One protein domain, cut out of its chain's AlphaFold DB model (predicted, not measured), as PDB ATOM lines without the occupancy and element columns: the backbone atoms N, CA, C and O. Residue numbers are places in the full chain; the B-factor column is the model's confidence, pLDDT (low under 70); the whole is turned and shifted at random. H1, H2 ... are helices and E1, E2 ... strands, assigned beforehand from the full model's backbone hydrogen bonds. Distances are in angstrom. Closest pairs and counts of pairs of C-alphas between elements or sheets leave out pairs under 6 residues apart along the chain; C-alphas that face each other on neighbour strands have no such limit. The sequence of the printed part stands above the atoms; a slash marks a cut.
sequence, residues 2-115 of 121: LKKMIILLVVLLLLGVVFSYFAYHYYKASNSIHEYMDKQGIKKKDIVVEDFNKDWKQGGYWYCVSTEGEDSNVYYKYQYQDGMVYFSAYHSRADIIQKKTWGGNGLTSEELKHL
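This is residues 2 to 115 of the 121 residues of an uncharacterized protein of Bacillus anthracis (UniProt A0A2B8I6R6). A twisted sheet of four antiparallel strands is covered on one face by residues 22 to 37 of the long helix H1, two layers, while residues 2 to 21 of H1 stick out as an arm. The short H2 and H3 only graze the sheet. The printed part has 114 residues, of mixed class, running H1 E1 E2 E3 E4 H2 H3; the sheet E1 E2 E3 E4 is a meander, each strand the antiparallel neighbour of the one before. The whole is loose, with a radius of gyration of the C-alphas of 18.4 A and spans of 66 by 28 by 27 A.

E1, residues 47 to 54, and E2, residues 61 to 67, form an antiparallel hairpin; N 51 and O 64 are 2.9 A apart, within hydrogen-bond range. E2 forms the next with E3, residues 74 to 81 (N 63 and O 78, 2.8 A). E3 forms another with E4, residues 84 to 91 (N 77 and O 88, 2.8 A). H1, residues 2 to 40, is on the sheet at a height of 7.2 A, over E3, E4 and, only just, E2, with 3 C-alphas; its closest C-alphas to E3 are Ala 29 and Tyr 80, 5.7 A. On the local plane it stands at 59.7 degrees to E4, only just slantwise to the strands. H2, residues 94 to 98, only grazes the sheet; its closest C-alphas to E1 are Gln 98 and Val 49, 6.4 A. H3, residues 111 to 114, only grazes it too; Leu 112 and Ala 89 of E4 have C-alphas 7.3 A apart. Every O i to N i+4 pair is within hydrogen-bond range in H1 and H2; H3 is too short for one.

H1 is 56.7 A long, from C-alpha 2 at (177.053, 194.405, 138.358). E1 measures 19.8 A, E2 19.7 A, E3 22.6 A and E4 23.6 A. H3 ends at C-alpha 114, (115.501, 173.759, 153.703).

Leu 2 and Glu 110 have the C-alphas farthest apart, 67.5 A. The printed part has no cut; the link H2 to H3 is long, and no printed residue is under 70 in pLDDT.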
ATOM      1  N   LEU A   2     177.357 195.835 138.186       88.12
ATOM      2  CA  LEU A   2     177.053 194.405 138.358       88.12
ATOM      3  C   LEU A   2     176.424 194.048 139.723       88.12
ATOM      4  O   LEU A   2     175.387 193.402 139.761       88.12
ATOM      5  N   LYS A   3     176.970 194.556 140.840       89.69
ATOM      6  CA  LYS A   3     176.402 194.330 142.188       89.69
ATOM      7  C   LYS A   3     174.950 194.819 142.330       89.69
ATOM      8  O   LYS A   3     174.138 194.133 142.932       89.69
ATOM      9  N   LYS A   4     174.610 195.978 141.748       92.06
ATOM     10  CA  LYS A   4     173.240 196.528 141.775       92.06
ATOM     11  C   LYS A   4     172.280 195.675 140.938       92.06
ATOM     12  O   LYS A   4     171.150 195.453 141.350       92.06
ATOM     13  N   MET A   5     172.754 195.162 139.802       95.62
ATOM     14  CA  MET A   5     171.987 194.263 138.939       95.62
ATOM     15  C   MET A   5     171.729 192.907 139.608       95.62
ATOM     16  O   MET A   5     170.612 192.413 139.556       95.62
ATOM     17  N   ILE A   6     172.725 192.344 140.306       96.19
ATOM     18  CA  ILE A   6     172.561 191.103 141.079       96.19
ATOM     19  C   ILE A   6     171.512 191.288 142.182       96.19
ATOM     20  O   ILE A   6     170.614 190.464 142.305       96.19
ATOM     21  N   ILE A   7     171.579 192.388 142.943       96.31
ATOM     22  CA  ILE A   7     170.586 192.684 143.990       96.31
ATOM     23  C   ILE A   7     169.177 192.781 143.392       96.31
ATOM     24  O   ILE A   7     168.250 192.171 143.918       96.31
ATOM     25  N   LEU A   8     169.017 193.490 142.271       96.94
ATOM     26  CA  LEU A   8     167.727 193.610 141.590       96.94
ATOM     27  C   LEU A   8     167.183 192.242 141.149       96.94
ATOM     28  O   LEU A   8     166.015 191.947 141.388       96.94
ATOM     29  N   LEU A   9     168.025 191.398 140.546       96.94
ATOM     30  CA  LEU A   9     167.633 190.055 140.112       96.94
ATOM     31  C   LEU A   9     167.196 189.176 141.289       96.94
ATOM     32  O   LEU A   9     166.191 188.477 141.182       96.94
ATOM     33  N   VAL A  10     167.899 189.245 142.421       97.38
ATOM     34  CA  VAL A  10     167.523 188.505 143.636       97.38
ATOM     35  C   VAL A  10     166.175 188.985 144.176       97.38
ATOM     36  O   VAL A  10     165.330 188.162 144.516       97.38
ATOM     37  N   VAL A  11     165.930 190.298 144.211       97.62
ATOM     38  CA  VAL A  11     164.640 190.850 144.656       97.62
ATOM     39  C   VAL A  11     163.502 190.392 143.742       97.62
ATOM     40  O   VAL A  11     162.475 189.934 144.233       97.62
ATOM     41  N   LEU A  12     163.690 190.457 142.422       97.62
ATOM     42  CA  LEU A  12     162.693 189.989 141.457       97.62
ATOM     43  C   LEU A  12     162.418 188.488 141.595       97.62
ATOM     44  O   LEU A  12     161.262 188.076 141.540       97.62
ATOM     45  N   LEU A  13     163.457 187.681 141.827       97.50
ATOM     46  CA  LEU A  13     163.310 186.248 142.072       97.50
ATOM     47  C   LEU A  13     162.459 185.983 143.321       97.50
ATOM     48  O   LEU A  13     161.518 185.193 143.263       97.50
ATOM     49  N   LEU A  14     162.744 186.669 144.432       97.50
ATOM     50  CA  LEU A  14     161.975 186.533 145.672       97.50
ATOM     51  C   LEU A  14     160.512 186.951 145.483       97.50
ATOM     52  O   LEU A  14     159.612 186.235 145.920       97.50
ATOM     53  N   LEU A  15     160.263 188.062 144.785       97.44
ATOM     54  CA  LEU A  15     158.905 188.497 144.448       97.44
ATOM     55  C   LEU A  15     158.178 187.460 143.585       97.44
ATOM     56  O   LEU A  15     157.011 187.172 143.840       97.44
ATOM     57  N   GLY A  16     158.868 186.858 142.613       97.50
ATOM     58  CA  GLY A  16     158.319 185.795 141.775       97.50
ATOM     59  C   GLY A  16     157.928 184.552 142.576       97.50
ATOM     60  O   GLY A  16     156.842 184.010 142.371       97.50
ATOM     61  N   VAL A  17     158.763 184.129 143.529       97.12
ATOM     62  CA  VAL A  17     158.464 182.995 144.424       97.12
ATOM     63  C   VAL A  17     157.246 183.298 145.297       97.12
ATOM     64  O   VAL A  17     156.323 182.485 145.360       97.12
ATOM     65  N   VAL A  18     157.205 184.479 145.920       96.19
ATOM     66  CA  VAL A  18     156.076 184.902 146.762       96.19
ATOM     67  C   VAL A  18     154.786 184.966 145.943       96.19
ATOM     68  O   VAL A  18     153.772 184.400 146.348       96.19
ATOM     69  N   PHE A  19     154.823 185.589 144.765       96.31
ATOM     70  CA  PHE A  19     153.669 185.666 143.869       96.31
ATOM     71  C   PHE A  19     153.173 184.275 143.458       96.31
ATOM     72  O   PHE A  19     151.981 183.990 143.562       96.31
ATOM     73  N   SER A  20     154.087 183.389 143.056       96.44
ATOM     74  CA  SER A  20     153.752 182.021 142.641       96.44
ATOM     75  C   SER A  20     153.112 181.223 143.775       96.44
ATOM     76  O   SER A  20     152.137 180.509 143.550       96.44
ATOM     77  N   TYR A  21     153.611 181.386 145.005       94.12
ATOM     78  CA  TYR A  21     153.030 180.773 146.196       94.12
ATOM     79  C   TYR A  21     151.580 181.232 146.416       94.12
ATOM     80  O   TYR A  21     150.673 180.403 146.510       94.12
ATOM     81  N   PHE A  22     151.328 182.546 146.433       93.38
ATOM     82  CA  PHE A  22     149.971 183.075 146.613       93.38
ATOM     83  C   PHE A  22     149.024 182.665 145.481       93.38
ATOM     84  O   PHE A  22     147.884 182.290 145.758       93.38
ATOM     85  N   ALA A  23     149.491 182.684 144.230       95.62
ATOM     86  CA  ALA A  23     148.707 182.248 143.081       95.62
ATOM     87  C   ALA A  23     148.328 180.764 143.200       95.62
ATOM     88  O   ALA A  23     147.152 180.426 143.083       95.62
ATOM     89  N   TYR A  24     149.287 179.885 143.502       95.75
ATOM     90  CA  TYR A  24     149.032 178.452 143.677       95.75
ATOM     91  C   TYR A  24     147.962 178.184 144.745       95.75
ATOM     92  O   TYR A  24     147.003 177.450 144.501       95.75
ATOM     93  N   HIS A  25     148.090 178.816 145.914       94.94
ATOM     94  CA  HIS A  25     147.130 178.635 147.000       94.94
ATOM     95  C   HIS A  25     145.750 179.218 146.680       94.94
ATOM     96  O   HIS A  25     144.747 178.599 147.038       94.94
ATOM     97  N   TYR A  26     145.690 180.354 145.978       96.56
ATOM     98  CA  TYR A  26     144.442 180.933 145.485       96.56
ATOM     99  C   TYR A  26     143.731 179.977 144.522       96.56
ATOM    100  O   TYR A  26     142.566 179.649 144.738       96.56
ATOM    101  N   TYR A  27     144.434 179.481 143.498       96.81
ATOM    102  CA  TYR A  27     143.855 178.575 142.503       96.81
ATOM    103  C   TYR A  27     143.374 177.273 143.129       96.81
ATOM    104  O   TYR A  27     142.276 176.816 142.822       96.81
ATOM    105  N   LYS A  28     144.163 176.692 144.038       97.06
ATOM    106  CA  LYS A  28     143.774 175.465 144.732       97.06
ATOM    107  C   LYS A  28     142.489 175.664 145.540       97.06
ATOM    108  O   LYS A  28     141.563 174.876 145.399       97.06
ATOM    109  N   ALA A  29     142.420 176.734 146.331       97.94
ATOM    110  CA  ALA A  29     141.241 177.043 147.132       97.94
ATOM    111  C   ALA A  29     140.008 177.336 146.268       97.94
ATOM    112  O   ALA A  29     138.937 176.791 146.521       97.94
ATOM    113  N   SER A  30     140.178 178.163 145.232       97.81
ATOM    114  CA  SER A  30     139.111 178.509 144.295       97.81
ATOM    115  C   SER A  30     138.561 177.260 143.611       97.81
ATOM    116  O   SER A  30     137.356 177.031 143.664       97.81
ATOM    117  N   ASN A  31     139.421 176.401 143.059       97.94
ATOM    118  CA  ASN A  31     138.983 175.176 142.392       97.94
ATOM    119  C   ASN A  31     138.256 174.227 143.347       97.94
ATOM    120  O   ASN A  31     137.194 173.730 142.997       97.94
ATOM    121  N   SER A  32     138.785 173.999 144.553       98.06
ATOM    122  CA  SER A  32     138.132 173.117 145.527       98.06
ATOM    123  C   SER A  32     136.755 173.631 145.948       98.06
ATOM    124  O   SER A  32     135.823 172.842 146.085       98.06
ATOM    125  N   ILE A  33     136.608 174.947 146.136       98.31
ATOM    126  CA  ILE A  33     135.314 175.545 146.473       98.31
ATOM    127  C   ILE A  33     134.340 175.440 145.293       98.31
ATOM    128  O   ILE A  33     133.206 175.016 145.495       98.31
ATOM    129  N   HIS A  34     134.771 175.761 144.071       97.69
ATOM    130  CA  HIS A  34     133.915 175.631 142.888       97.69
ATOM    131  C   HIS A  34     133.493 174.179 142.651       97.69
ATOM    132  O   HIS A  34     132.324 173.929 142.396       97.69
ATOM    133  N   GLU A  35     134.389 173.210 142.836       97.75
ATOM    134  CA  GLU A  35     134.047 171.788 142.734       97.75
ATOM    135  C   GLU A  35     132.988 171.380 143.774       97.75
ATOM    136  O   GLU A  35     132.083 170.597 143.477       97.75
ATOM    137  N   TYR A  36     133.069 171.916 144.996       98.00
ATOM    138  CA  TYR A  36     132.041 171.710 146.016       98.00
ATOM    139  C   TYR A  36     130.698 172.327 145.583       98.00
ATOM    140  O   TYR A  36     129.663 171.667 145.663       98.00
ATOM    141  N   MET A  37     130.707 173.566 145.090       97.81
ATOM    142  CA  MET A  37     129.507 174.266 144.612       97.81
ATOM    143  C   MET A  37     128.856 173.567 143.411       97.81
ATOM    144  O   MET A  37     127.635 173.418 143.372       97.81
ATOM    145  N   ASP A  38     129.663 173.068 142.475       97.06
ATOM    146  CA  ASP A  38     129.201 172.303 141.316       97.06
ATOM    147  C   ASP A  38     128.510 171.008 141.759       97.06
ATOM    148  O   ASP A  38     127.443 170.663 141.250       97.06
ATOM    149  N   LYS A  39     129.067 170.316 142.763       97.50
ATOM    150  CA  LYS A  39     128.442 169.131 143.376       97.50
ATOM    151  C   LYS A  39     127.146 169.463 144.117       97.50
ATOM    152  O   LYS A  39     126.252 168.623 144.152       97.50
ATOM    153  N   GLN A  40     127.017 170.668 144.682       96.44
ATOM    154  CA  GLN A  40     125.741 171.160 145.222       96.44
ATOM    155  C   GLN A  40     124.733 171.525 144.123       96.44
ATOM    156  O   GLN A  40     123.553 171.702 144.413       96.44
ATOM    157  N   GLY A  41     125.174 171.632 142.868       96.69
ATOM    158  CA  GLY A  41     124.339 172.004 141.730       96.69
ATOM    159  C   GLY A  41     124.197 173.512 141.517       96.69
ATOM    160  O   GLY A  41     123.360 173.921 140.708       96.69
ATOM    161  N   ILE A  42     124.999 174.338 142.198       96.94
ATOM    162  CA  ILE A  42     124.995 175.793 142.016       96.94
ATOM    163  C   ILE A  42     125.680 176.119 140.694       96.94
ATOM    164  O   ILE A  42     126.861 175.838 140.507       96.94
ATOM    165  N   LYS A  43     124.961 176.759 139.769       95.31
ATOM    166  CA  LYS A  43     125.550 177.222 138.507       95.31
ATOM    167  C   LYS A  43     126.004 178.664 138.660       95.31
ATOM    168  O   LYS A  43     125.300 179.477 139.247       95.31
ATOM    169  N   LYS A  44     127.120 179.023 138.020       93.44
ATOM    170  CA  LYS A  44     127.656 180.396 138.044       93.44
ATOM    171  C   LYS A  44     126.625 181.471 137.673       93.44
ATOM    172  O   LYS A  44     126.624 182.544 138.257       93.44
ATOM    173  N   LYS A  45     125.742 181.176 136.716       95.31
ATOM    174  CA  LYS A  45     124.679 182.096 136.278       95.31
ATOM    175  C   LYS A  45     123.617 182.382 137.349       95.31
ATOM    176  O   LYS A  45     122.916 183.373 137.219       95.31
ATOM    177  N   ASP A  46     123.502 181.518 138.356       96.12
ATOM    178  CA  ASP A  46     122.529 181.652 139.437       96.12
ATOM    179  C   ASP A  46     123.131 182.435 140.622       96.12
ATOM    180  O   ASP A  46     122.435 182.681 141.599       96.12
ATOM    181  N   ILE A  47     124.415 182.814 140.581       97.19
ATOM    182  CA  ILE A  47     125.072 183.598 141.636       97.19
ATOM    183  C   ILE A  47     124.807 185.086 141.394       97.19
ATOM    184  O   ILE A  47     125.149 185.621 140.341       97.19
ATOM    185  N   VAL A  48     124.223 185.763 142.385       97.00
ATOM    186  CA  VAL A  48     123.856 187.192 142.306       97.00
ATOM    187  C   VAL A  48     124.828 188.089 143.060       97.00
ATOM    188  O   VAL A  48     125.107 189.203 142.623       97.00
ATOM    189  N   VAL A  49     125.364 187.612 144.182       97.44
ATOM    190  CA  VAL A  49     126.434 188.291 144.918       97.44
ATOM    191  C   VAL A  49     127.517 187.276 145.203       97.44
ATOM    192  O   VAL A  49     127.223 186.156 145.608       97.44
ATOM    193  N   GLU A  50     128.766 187.678 145.013       97.69
ATOM    194  CA  GLU A  50     129.918 186.826 145.262       97.69
ATOM    195  C   GLU A  50     131.089 187.629 145.831       97.69
ATOM    196  O   GLU A  50     131.299 188.796 145.470       97.69
ATOM    197  N   ASP A  51     131.858 187.014 146.722       97.88
ATOM    198  CA  ASP A  51     133.060 187.622 147.280       97.88
ATOM    199  C   ASP A  51     134.051 186.572 147.775       97.88
ATOM    200  O   ASP A  51     133.785 185.848 148.737       97.88
ATOM    201  N   PHE A  52     135.188 186.476 147.087       97.62
ATOM    202  CA  PHE A  52     136.236 185.494 147.347       97.62
ATOM    203  C   PHE A  52     137.466 186.180 147.931       97.62
ATOM    204  O   PHE A  52     138.078 187.026 147.277       97.62
ATOM    205  N   ASN A  53     137.878 185.784 149.134       96.56
ATOM    206  CA  ASN A  53     138.942 186.466 149.859       96.56
ATOM    207  C   ASN A  53     139.879 185.509 150.585       96.56
ATOM    208  O   ASN A  53     139.512 184.418 151.019       96.56
ATOM    209  N   LYS A  54     141.119 185.967 150.771       95.38
ATOM    210  CA  LYS A  54     142.075 185.332 151.678       95.38
ATOM    211  C   LYS A  54     141.594 185.517 153.119       95.38
ATOM    212  O   LYS A  54     141.342 186.643 153.546       95.38
ATOM    213  N   ASP A  55     141.544 184.434 153.888       94.56
ATOM    214  CA  ASP A  55     141.372 184.540 155.335       94.56
ATOM    215  C   ASP A  55     142.743 184.758 155.984       94.56
ATOM    216  O   ASP A  55     143.560 183.841 156.107       94.56
ATOM    217  N   TRP A  56     143.022 186.005 156.355       90.38
ATOM    218  CA  TRP A  56     144.268 186.382 157.022       90.38
ATOM    219  C   TRP A  56     144.299 186.007 158.506       90.38
ATOM    220  O   TRP A  56     145.378 185.990 159.092       90.38
ATOM    221  N   LYS A  57     143.142 185.722 159.120       89.62
ATOM    222  CA  LYS A  57     143.045 185.394 160.550       89.62
ATOM    223  C   LYS A  57     143.216 183.899 160.792       89.62
ATOM    224  O   LYS A  57     143.969 183.518 161.677       89.62
ATOM    225  N   GLN A  58     142.519 183.072 160.014       85.88
ATOM    226  CA  GLN A  58     142.516 181.612 160.182       85.88
ATOM    227  C   GLN A  58     143.407 180.891 159.165       85.88
ATOM    228  O   GLN A  58     143.670 179.701 159.302       85.88
ATOM    229  N   GLY A  59     143.904 181.601 158.150       88.19
ATOM    230  CA  GLY A  59     144.541 180.965 157.004       88.19
ATOM    231  C   GLY A  59     143.506 180.393 156.031       88.19
ATOM    232  O   GLY A  59     142.306 180.380 156.279       88.19
ATOM    233  N   GLY A  60     143.970 179.946 154.863       95.62
ATOM    234  CA  GLY A  60     143.055 179.528 153.797       95.62
ATOM    235  C   GLY A  60     142.315 180.689 153.117       95.62
ATOM    236  O   GLY A  60     142.833 181.808 153.052       95.62
ATOM    237  N   TYR A  61     141.152 180.401 152.545       97.94
ATOM    238  CA  TYR A  61     140.322 181.349 151.793       97.94
ATOM    239  C   TYR A  61     138.856 181.130 152.141       97.94
ATOM    240  O   TYR A  61     138.473 180.027 152.520       97.94
ATOM    241  N   TRP A  62     138.033 182.154 151.961       97.44
ATOM    242  CA  TRP A  62     136.588 182.004 152.012       97.44
ATOM    243  C   TRP A  62     135.925 182.577 150.771       97.44
ATOM    244  O   TRP A  62     136.440 183.501 150.142       97.44
ATOM    245  N   TYR A  63     134.767 182.020 150.446       98.31
ATOM    246  CA  TYR A  63     133.900 182.478 149.378       98.31
ATOM    247  C   TYR A  63     132.487 182.634 149.920       98.31
ATOM    248  O   TYR A  63     131.892 181.660 150.379       98.31
ATOM    249  N   CYS A  64     131.977 183.860 149.911       98.25
ATOM    250  CA  CYS A  64     130.595 184.150 150.268       98.25
ATOM    251  C   CYS A  64     129.787 184.345 148.989       98.25
ATOM    252  O   CYS A  64     130.196 185.128 148.131       98.25
ATOM    253  N   VAL A  65     128.649 183.663 148.870       98.19
ATOM    254  CA  VAL A  65     127.761 183.782 147.708       98.19
ATOM    255  C   VAL A  65     126.300 183.865 148.128       98.19
ATOM    256  O   VAL A  65     125.881 183.199 149.070       98.19
ATOM    257  N   SER A  66     125.507 184.645 147.404       97.56
ATOM    258  CA  SER A  66     124.048 184.524 147.403       97.56
ATOM    259  C   SER A  66     123.581 184.087 146.020       97.56
ATOM    260  O   SER A  66     124.227 184.389 145.010       97.56
ATOM    261  N   THR A  67     122.475 183.345 145.969       97.19
ATOM    262  CA  THR A  67     121.980 182.745 144.725       97.19
ATOM    263  C   THR A  67     120.553 183.175 144.414       97.19
ATOM    264  O   THR A  67     119.761 183.472 145.308       97.19
ATOM    265  N   GLU A  68     120.216 183.231 143.131       95.31
ATOM    266  CA  GLU A  68     118.874 183.529 142.662       95.31
ATOM    267  C   GLU A  68     117.913 182.417 143.096       95.31
ATOM    268  O   GLU A  68     118.198 181.224 142.952       95.31
ATOM    269  N   GLY A  69     116.750 182.804 143.621       91.88
ATOM    270  CA  GLY A  69     115.718 181.887 144.101       91.88
ATOM    271  C   GLY A  69     115.992 181.252 145.467       91.88
ATOM    272  O   GLY A  69     115.195 180.420 145.886       91.88
ATOM    273  N   GLU A  70     117.085 181.615 146.138       95.56
ATOM    274  CA  GLU A  70     117.223 181.462 147.592       95.56
ATOM    275  C   GLU A  70     116.601 182.686 148.297       95.56
ATOM    276  O   GLU A  70     116.381 183.725 147.661       95.56
ATOM    277  N   ASP A  71     116.308 182.589 149.598       95.88
ATOM    278  CA  ASP A  71     115.930 183.762 150.390       95.88
ATOM    279  C   ASP A  71     117.004 184.853 150.251       95.88
ATOM    280  O   ASP A  71     118.187 184.640 150.511       95.88
ATOM    281  N   SER A  72     116.584 186.058 149.860       95.88
ATOM    282  CA  SER A  72     117.464 187.223 149.719       95.88
ATOM    283  C   SER A  72     118.214 187.608 151.001       95.88
ATOM    284  O   SER A  72     119.194 188.349 150.932       95.88
ATOM    285  N   ASN A  73     117.765 187.114 152.158       97.06
ATOM    286  CA  ASN A  73     118.415 187.282 153.449       97.06
ATOM    287  C   ASN A  73     119.330 186.108 153.828       97.06
ATOM    288  O   ASN A  73     119.742 186.001 154.983       97.06
ATOM    289  N   VAL A  74     119.632 185.210 152.894       97.69
ATOM    290  CA  VAL A  74     120.539 184.081 153.092       97.69
ATOM    291  C   VAL A  74     121.731 184.205 152.153       97.69
ATOM    292  O   VAL A  74     121.609 184.527 150.969       97.69
ATOM    293  N   TYR A  75     122.915 183.926 152.688       98.19
ATOM    294  CA  TYR A  75     124.109 183.694 151.884       98.19
ATOM    295  C   TYR A  75     124.836 182.442 152.367       98.19
ATOM    296  O   TYR A  75     124.770 182.065 153.542       98.19
ATOM    297  N   TYR A  76     125.550 181.799 151.452       98.31
ATOM    298  CA  TYR A  76     126.398 180.651 151.726       98.31
ATOM    299  C   TYR A  76     127.836 181.108 151.897       98.31
ATOM    300  O   TYR A  76     128.302 182.007 151.197       98.31
ATOM    301  N   LYS A  77     128.555 180.467 152.811       98.00
ATOM    302  CA  LYS A  77     129.978 180.668 153.036       98.00
ATOM    303  C   LYS A  77     130.702 179.337 152.911       98.00
ATOM    304  O   LYS A  77     130.462 178.405 153.680       98.00
ATOM    305  N   TYR A  78     131.659 179.313 151.998       98.19
ATOM    306  CA  TYR A  78     132.615 178.233 151.821       98.19
ATOM    307  C   TYR A  78     133.945 178.670 152.407       98.19
ATOM    308  O   TYR A  78     134.509 179.663 151.959       98.19
ATOM    309  N   GLN A  79     134.461 177.951 153.395       97.44
ATOM    310  CA  GLN A  79     135.813 178.145 153.909       97.44
ATOM    311  C   GLN A  79     136.698 177.027 153.366       97.44
ATOM    312  O   GLN A  79     136.436 175.860 153.630       97.44
ATOM    313  N   TYR A  80     137.759 177.365 152.644       97.88
ATOM    314  CA  TYR A  80     138.804 176.419 152.278       97.88
ATOM    315  C   TYR A  80     139.977 176.535 153.245       97.88
ATOM    316  O   TYR A  80     140.657 177.566 153.280       97.88
ATOM    317  N   GLN A  81     140.245 175.469 153.991       95.50
ATOM    318  CA  GLN A  81     141.353 175.380 154.936       95.50
ATOM    319  C   GLN A  81     141.865 173.937 155.004       95.50
ATOM    320  O   GLN A  81     141.085 172.997 154.908       95.50
ATOM    321  N   ASP A  82     143.186 173.765 155.108       91.69
ATOM    322  CA  ASP A  82     143.851 172.458 155.257       91.69
ATOM    323  C   ASP A  82     143.462 171.407 154.198       91.69
ATOM    324  O   ASP A  82     143.444 170.205 154.445       91.69
ATOM    325  N   GLY A  83     143.177 171.867 152.973       92.31
ATOM    326  CA  GLY A  83     142.790 170.997 151.858       92.31
ATOM    327  C   GLY A  83     141.308 170.628 151.820       92.31
ATOM    328  O   GLY A  83     140.899 169.928 150.899       92.31
ATOM    329  N   MET A  84     140.516 171.116 152.774       95.06
ATOM    330  CA  MET A  84     139.096 170.817 152.916       95.06
ATOM    331  C   MET A  84     138.242 172.062 152.683       95.06
ATOM    332  O   MET A  84     138.675 173.186 152.941       95.06
ATOM    333  N   VAL A  85     137.011 171.849 152.211       97.25
ATOM    334  CA  VAL A  85     135.981 172.890 152.098       97.25
ATOM    335  C   VAL A  85     134.942 172.675 153.191       97.25
ATOM    336  O   VAL A  85     134.321 171.616 153.267       97.25
ATOM    337  N   TYR A  86     134.737 173.695 154.014       95.88
ATOM    338  CA  TYR A  86     133.720 173.740 155.054       95.88
ATOM    339  C   TYR A  86     132.586 174.648 154.599       95.88
ATOM    340  O   TYR A  86     132.803 175.818 154.276       95.88
ATOM    341  N   PHE A  87     131.378 174.102 154.576       97.44
ATOM    342  CA  PHE A  87     130.173 174.836 154.221       97.44
ATOM    343  C   PHE A  87     129.471 175.377 155.466       97.44
ATOM    344  O   PHE A  87     129.389 174.715 156.499       97.44
ATOM    345  N   SER A  88     128.919 176.577 155.335       97.12
ATOM    346  CA  SER A  88     128.014 177.198 156.299       97.12
ATOM    347  C   SER A  88     127.070 178.144 155.557       97.12
ATOM    348  O   SER A  88     127.370 178.575 154.446       97.12
ATOM    349  N   ALA A  89     125.941 178.493 156.163       97.88
ATOM    350  CA  ALA A  89     125.026 179.498 155.636       97.88
ATOM    351  C   ALA A  89     124.587 180.428 156.763       97.88
ATOM    352  O   ALA A  89     124.587 180.030 157.931       97.88
ATOM    353  N   TYR A  90     124.239 181.663 156.417       98.31
ATOM    354  CA  TYR A  90     123.914 182.699 157.393       98.31
ATOM    355  C   TYR A  90     122.687 183.503 156.980       98.31
ATOM    356  O   TYR A  90     122.534 183.851 155.809       98.31
ATOM    357  N   HIS A  91     121.882 183.868 157.976       97.56
ATOM    358  CA  HIS A  91     120.874 184.908 157.868       97.56
ATOM    359  C   HIS A  91     121.518 186.283 158.045       97.56
ATOM    360  O   HIS A  91     122.108 186.582 159.088       97.56
ATOM    361  N   SER A  92     121.364 187.140 157.042       97.19
ATOM    362  CA  SER A  92     121.770 188.545 157.065       97.19
ATOM    363  C   SER A  92     120.832 189.362 156.187       97.19
ATOM    364  O   SER A  92     120.228 188.843 155.261       97.19
ATOM    365  N   ARG A  93     120.687 190.659 156.452       96.38
ATOM    366  CA  ARG A  93     119.805 191.506 155.641       96.38
ATOM    367  C   ARG A  93     120.276 191.554 154.187       96.38
ATOM    368  O   ARG A  93     121.460 191.784 153.934       96.38
ATOM    369  N   ALA A  94     119.341 191.464 153.244       96.06
ATOM    370  CA  ALA A  94     119.634 191.527 151.812       96.06
ATOM    371  C   ALA A  94     120.497 192.743 151.413       96.06
ATOM    372  O   ALA A  94     121.463 192.602 150.666       96.06
ATOM    373  N   ASP A  95     120.225 193.937 151.951       96.69
ATOM    374  CA  ASP A  95     120.996 195.146 151.625       96.69
ATOM    375  C   ASP A  95     122.443 195.117 152.155       96.69
ATOM    376  O   ASP A  95     123.328 195.760 151.590       96.69
ATOM    377  N   ILE A  96     122.689 194.359 153.225       96.25
ATOM    378  CA  ILE A  96     124.009 194.144 153.824       96.25
ATOM    379  C   ILE A  96     124.791 193.095 153.017       96.25
ATOM    380  O   ILE A  96     125.972 193.304 152.727       96.25
ATOM    381  N   ILE A  97     124.113 192.031 152.566       96.88
ATOM    382  CA  ILE A  97     124.661 191.023 151.641       96.88
ATOM    383  C   ILE A  97     125.093 191.683 150.326       96.88
ATOM    384  O   ILE A  97     126.224 191.488 149.890       96.88
ATOM    385  N   GLN A  98     124.247 192.528 149.728       96.56
ATOM    386  CA  GLN A  98     124.562 193.244 148.480       96.56
ATOM    387  C   GLN A  98     125.795 194.153 148.605       96.56
ATOM    388  O   GLN A  98     126.561 194.319 147.658       96.56
ATOM    389  N   LYS A  99     126.031 194.707 149.799       97.00
ATOM    390  CA  LYS A  99     127.229 195.500 150.123       97.00
ATOM    391  C   LYS A  99     128.440 194.647 150.508       97.00
ATOM    392  O   LYS A  99     129.444 195.205 150.945       97.00
ATOM    393  N   LYS A 100     128.351 193.317 150.394       96.81
ATOM    394  CA  LYS A 100     129.406 192.357 150.758       96.81
ATOM    395  C   LYS A 100     129.903 192.529 152.195       96.81
ATOM    396  O   LYS A 100     131.080 192.366 152.502       96.81
ATOM    397  N   THR A 101     128.999 192.915 153.090       95.06
ATOM    398  CA  THR A 101     129.302 193.059 154.514       95.06
ATOM    399  C   THR A 101     128.873 191.779 155.220       95.06
ATOM    400  O   THR A 101     127.706 191.582 155.540       95.06
ATOM    401  N   TRP A 102     129.820 190.865 155.406       92.62
ATOM    402  CA  TRP A 102     129.540 189.510 155.885       92.62
ATOM    403  C   TRP A 102     129.392 189.445 157.410       92.62
ATOM    404  O   TRP A 102     130.125 190.107 158.146       92.62
ATOM    405  N   GLY A 103     128.452 188.630 157.887       91.69
ATOM    406  CA  GLY A 103     128.076 188.522 159.295       91.69
ATOM    407  C   GLY A 103     126.661 187.966 159.449       91.69
ATOM    408  O   GLY A 103     126.132 187.343 158.533       91.69
ATOM    409  N   GLY A 104     126.033 188.226 160.592       93.56
ATOM    410  CA  GLY A 104     124.691 187.726 160.891       93.56
ATOM    411  C   GLY A 104     124.709 186.396 161.640       93.56
ATOM    412  O   GLY A 104     125.699 186.052 162.288       93.56
ATOM    413  N   ASN A 105     123.592 185.673 161.581       96.38
ATOM    414  CA  ASN A 105     123.369 184.472 162.384       96.38
ATOM    415  C   ASN A 105     123.535 183.224 161.524       96.38
ATOM    416  O   ASN A 105     122.908 183.120 160.473       96.38
ATOM    417  N   GLY A 106     124.372 182.283 161.959       96.62
ATOM    418  CA  GLY A 106     124.515 181.002 161.269       96.62
ATOM    419  C   GLY A 106     123.210 180.211 161.313       96.62
ATOM    420  O   GLY A 106     122.554 180.180 162.353       96.62
ATOM    421  N   LEU A 107     122.855 179.582 160.195       96.56
ATOM    422  CA  LEU A 107     121.696 178.697 160.121       96.56
ATOM    423  C   LEU A 107     121.933 177.441 160.968       96.56
ATOM    424  O   LEU A 107     123.031 176.880 161.008       96.56
ATOM    425  N   THR A 108     120.876 176.986 161.625       94.88
ATOM    426  CA  THR A 108     120.835 175.723 162.361       94.88
ATOM    427  C   THR A 108     120.829 174.529 161.409       94.88
ATOM    428  O   THR A 108     120.440 174.629 160.248       94.88
ATOM    429  N   SER A 109     121.187 173.344 161.911       92.12
ATOM    430  CA  SER A 109     121.176 172.108 161.117       92.12
ATOM    431  C   SER A 109     119.810 171.758 160.522       92.12
ATOM    432  O   SER A 109     119.757 171.014 159.546       92.12
ATOM    433  N   GLU A 110     118.715 172.243 161.111       93.06
ATOM    434  CA  GLU A 110     117.376 172.054 160.553       93.06
ATOM    435  C   GLU A 110     117.118 173.034 159.407       93.06
ATOM    436  O   GLU A 110     116.737 172.601 158.326       93.06
ATOM    437  N   GLU A 111     117.423 174.321 159.589       94.50
ATOM    438  CA  GLU A 111     117.309 175.341 158.533       94.50
ATOM    439  C   GLU A 111     118.175 175.002 157.311       94.50
ATOM    440  O   GLU A 111     117.731 175.166 156.177       94.50
ATOM    441  N   LEU A 112     119.367 174.432 157.521       94.38
ATOM    442  CA  LEU A 112     120.251 173.988 156.437       94.38
ATOM    443  C   LEU A 112     119.612 172.948 155.501       94.38
ATOM    444  O   LEU A 112     120.008 172.862 154.340       94.38
ATOM    445  N   LYS A 113     118.640 172.157 155.974       91.62
ATOM    446  CA  LYS A 113     117.937 171.162 155.141       91.62
ATOM    447  C   LYS A 113     116.936 171.799 154.181       91.62
ATOM    448  O   LYS A 113     116.574 171.162 153.197       91.62
ATOM    449  N   HIS A 114     116.492 173.017 154.484       93.75
ATOM    450  CA  HIS A 114     115.501 173.759 153.703       93.75
ATOM    451  C   HIS A 114     116.140 174.731 152.709       93.75
ATOM    452  O   HIS A 114     115.424 175.366 151.939       93.75
ATOM    453  N   LEU A 115     117.473 174.834 152.703       96.38
ATOM    454  CA  LEU A 115     118.200 175.597 151.694       96.38
ATOM    455  C   LEU A 115     117.922 175.053 150.298       96.38
ATOM    456  O   LEU A 115     117.851 173.840 150.086       96.38
TER     457      LEU A 115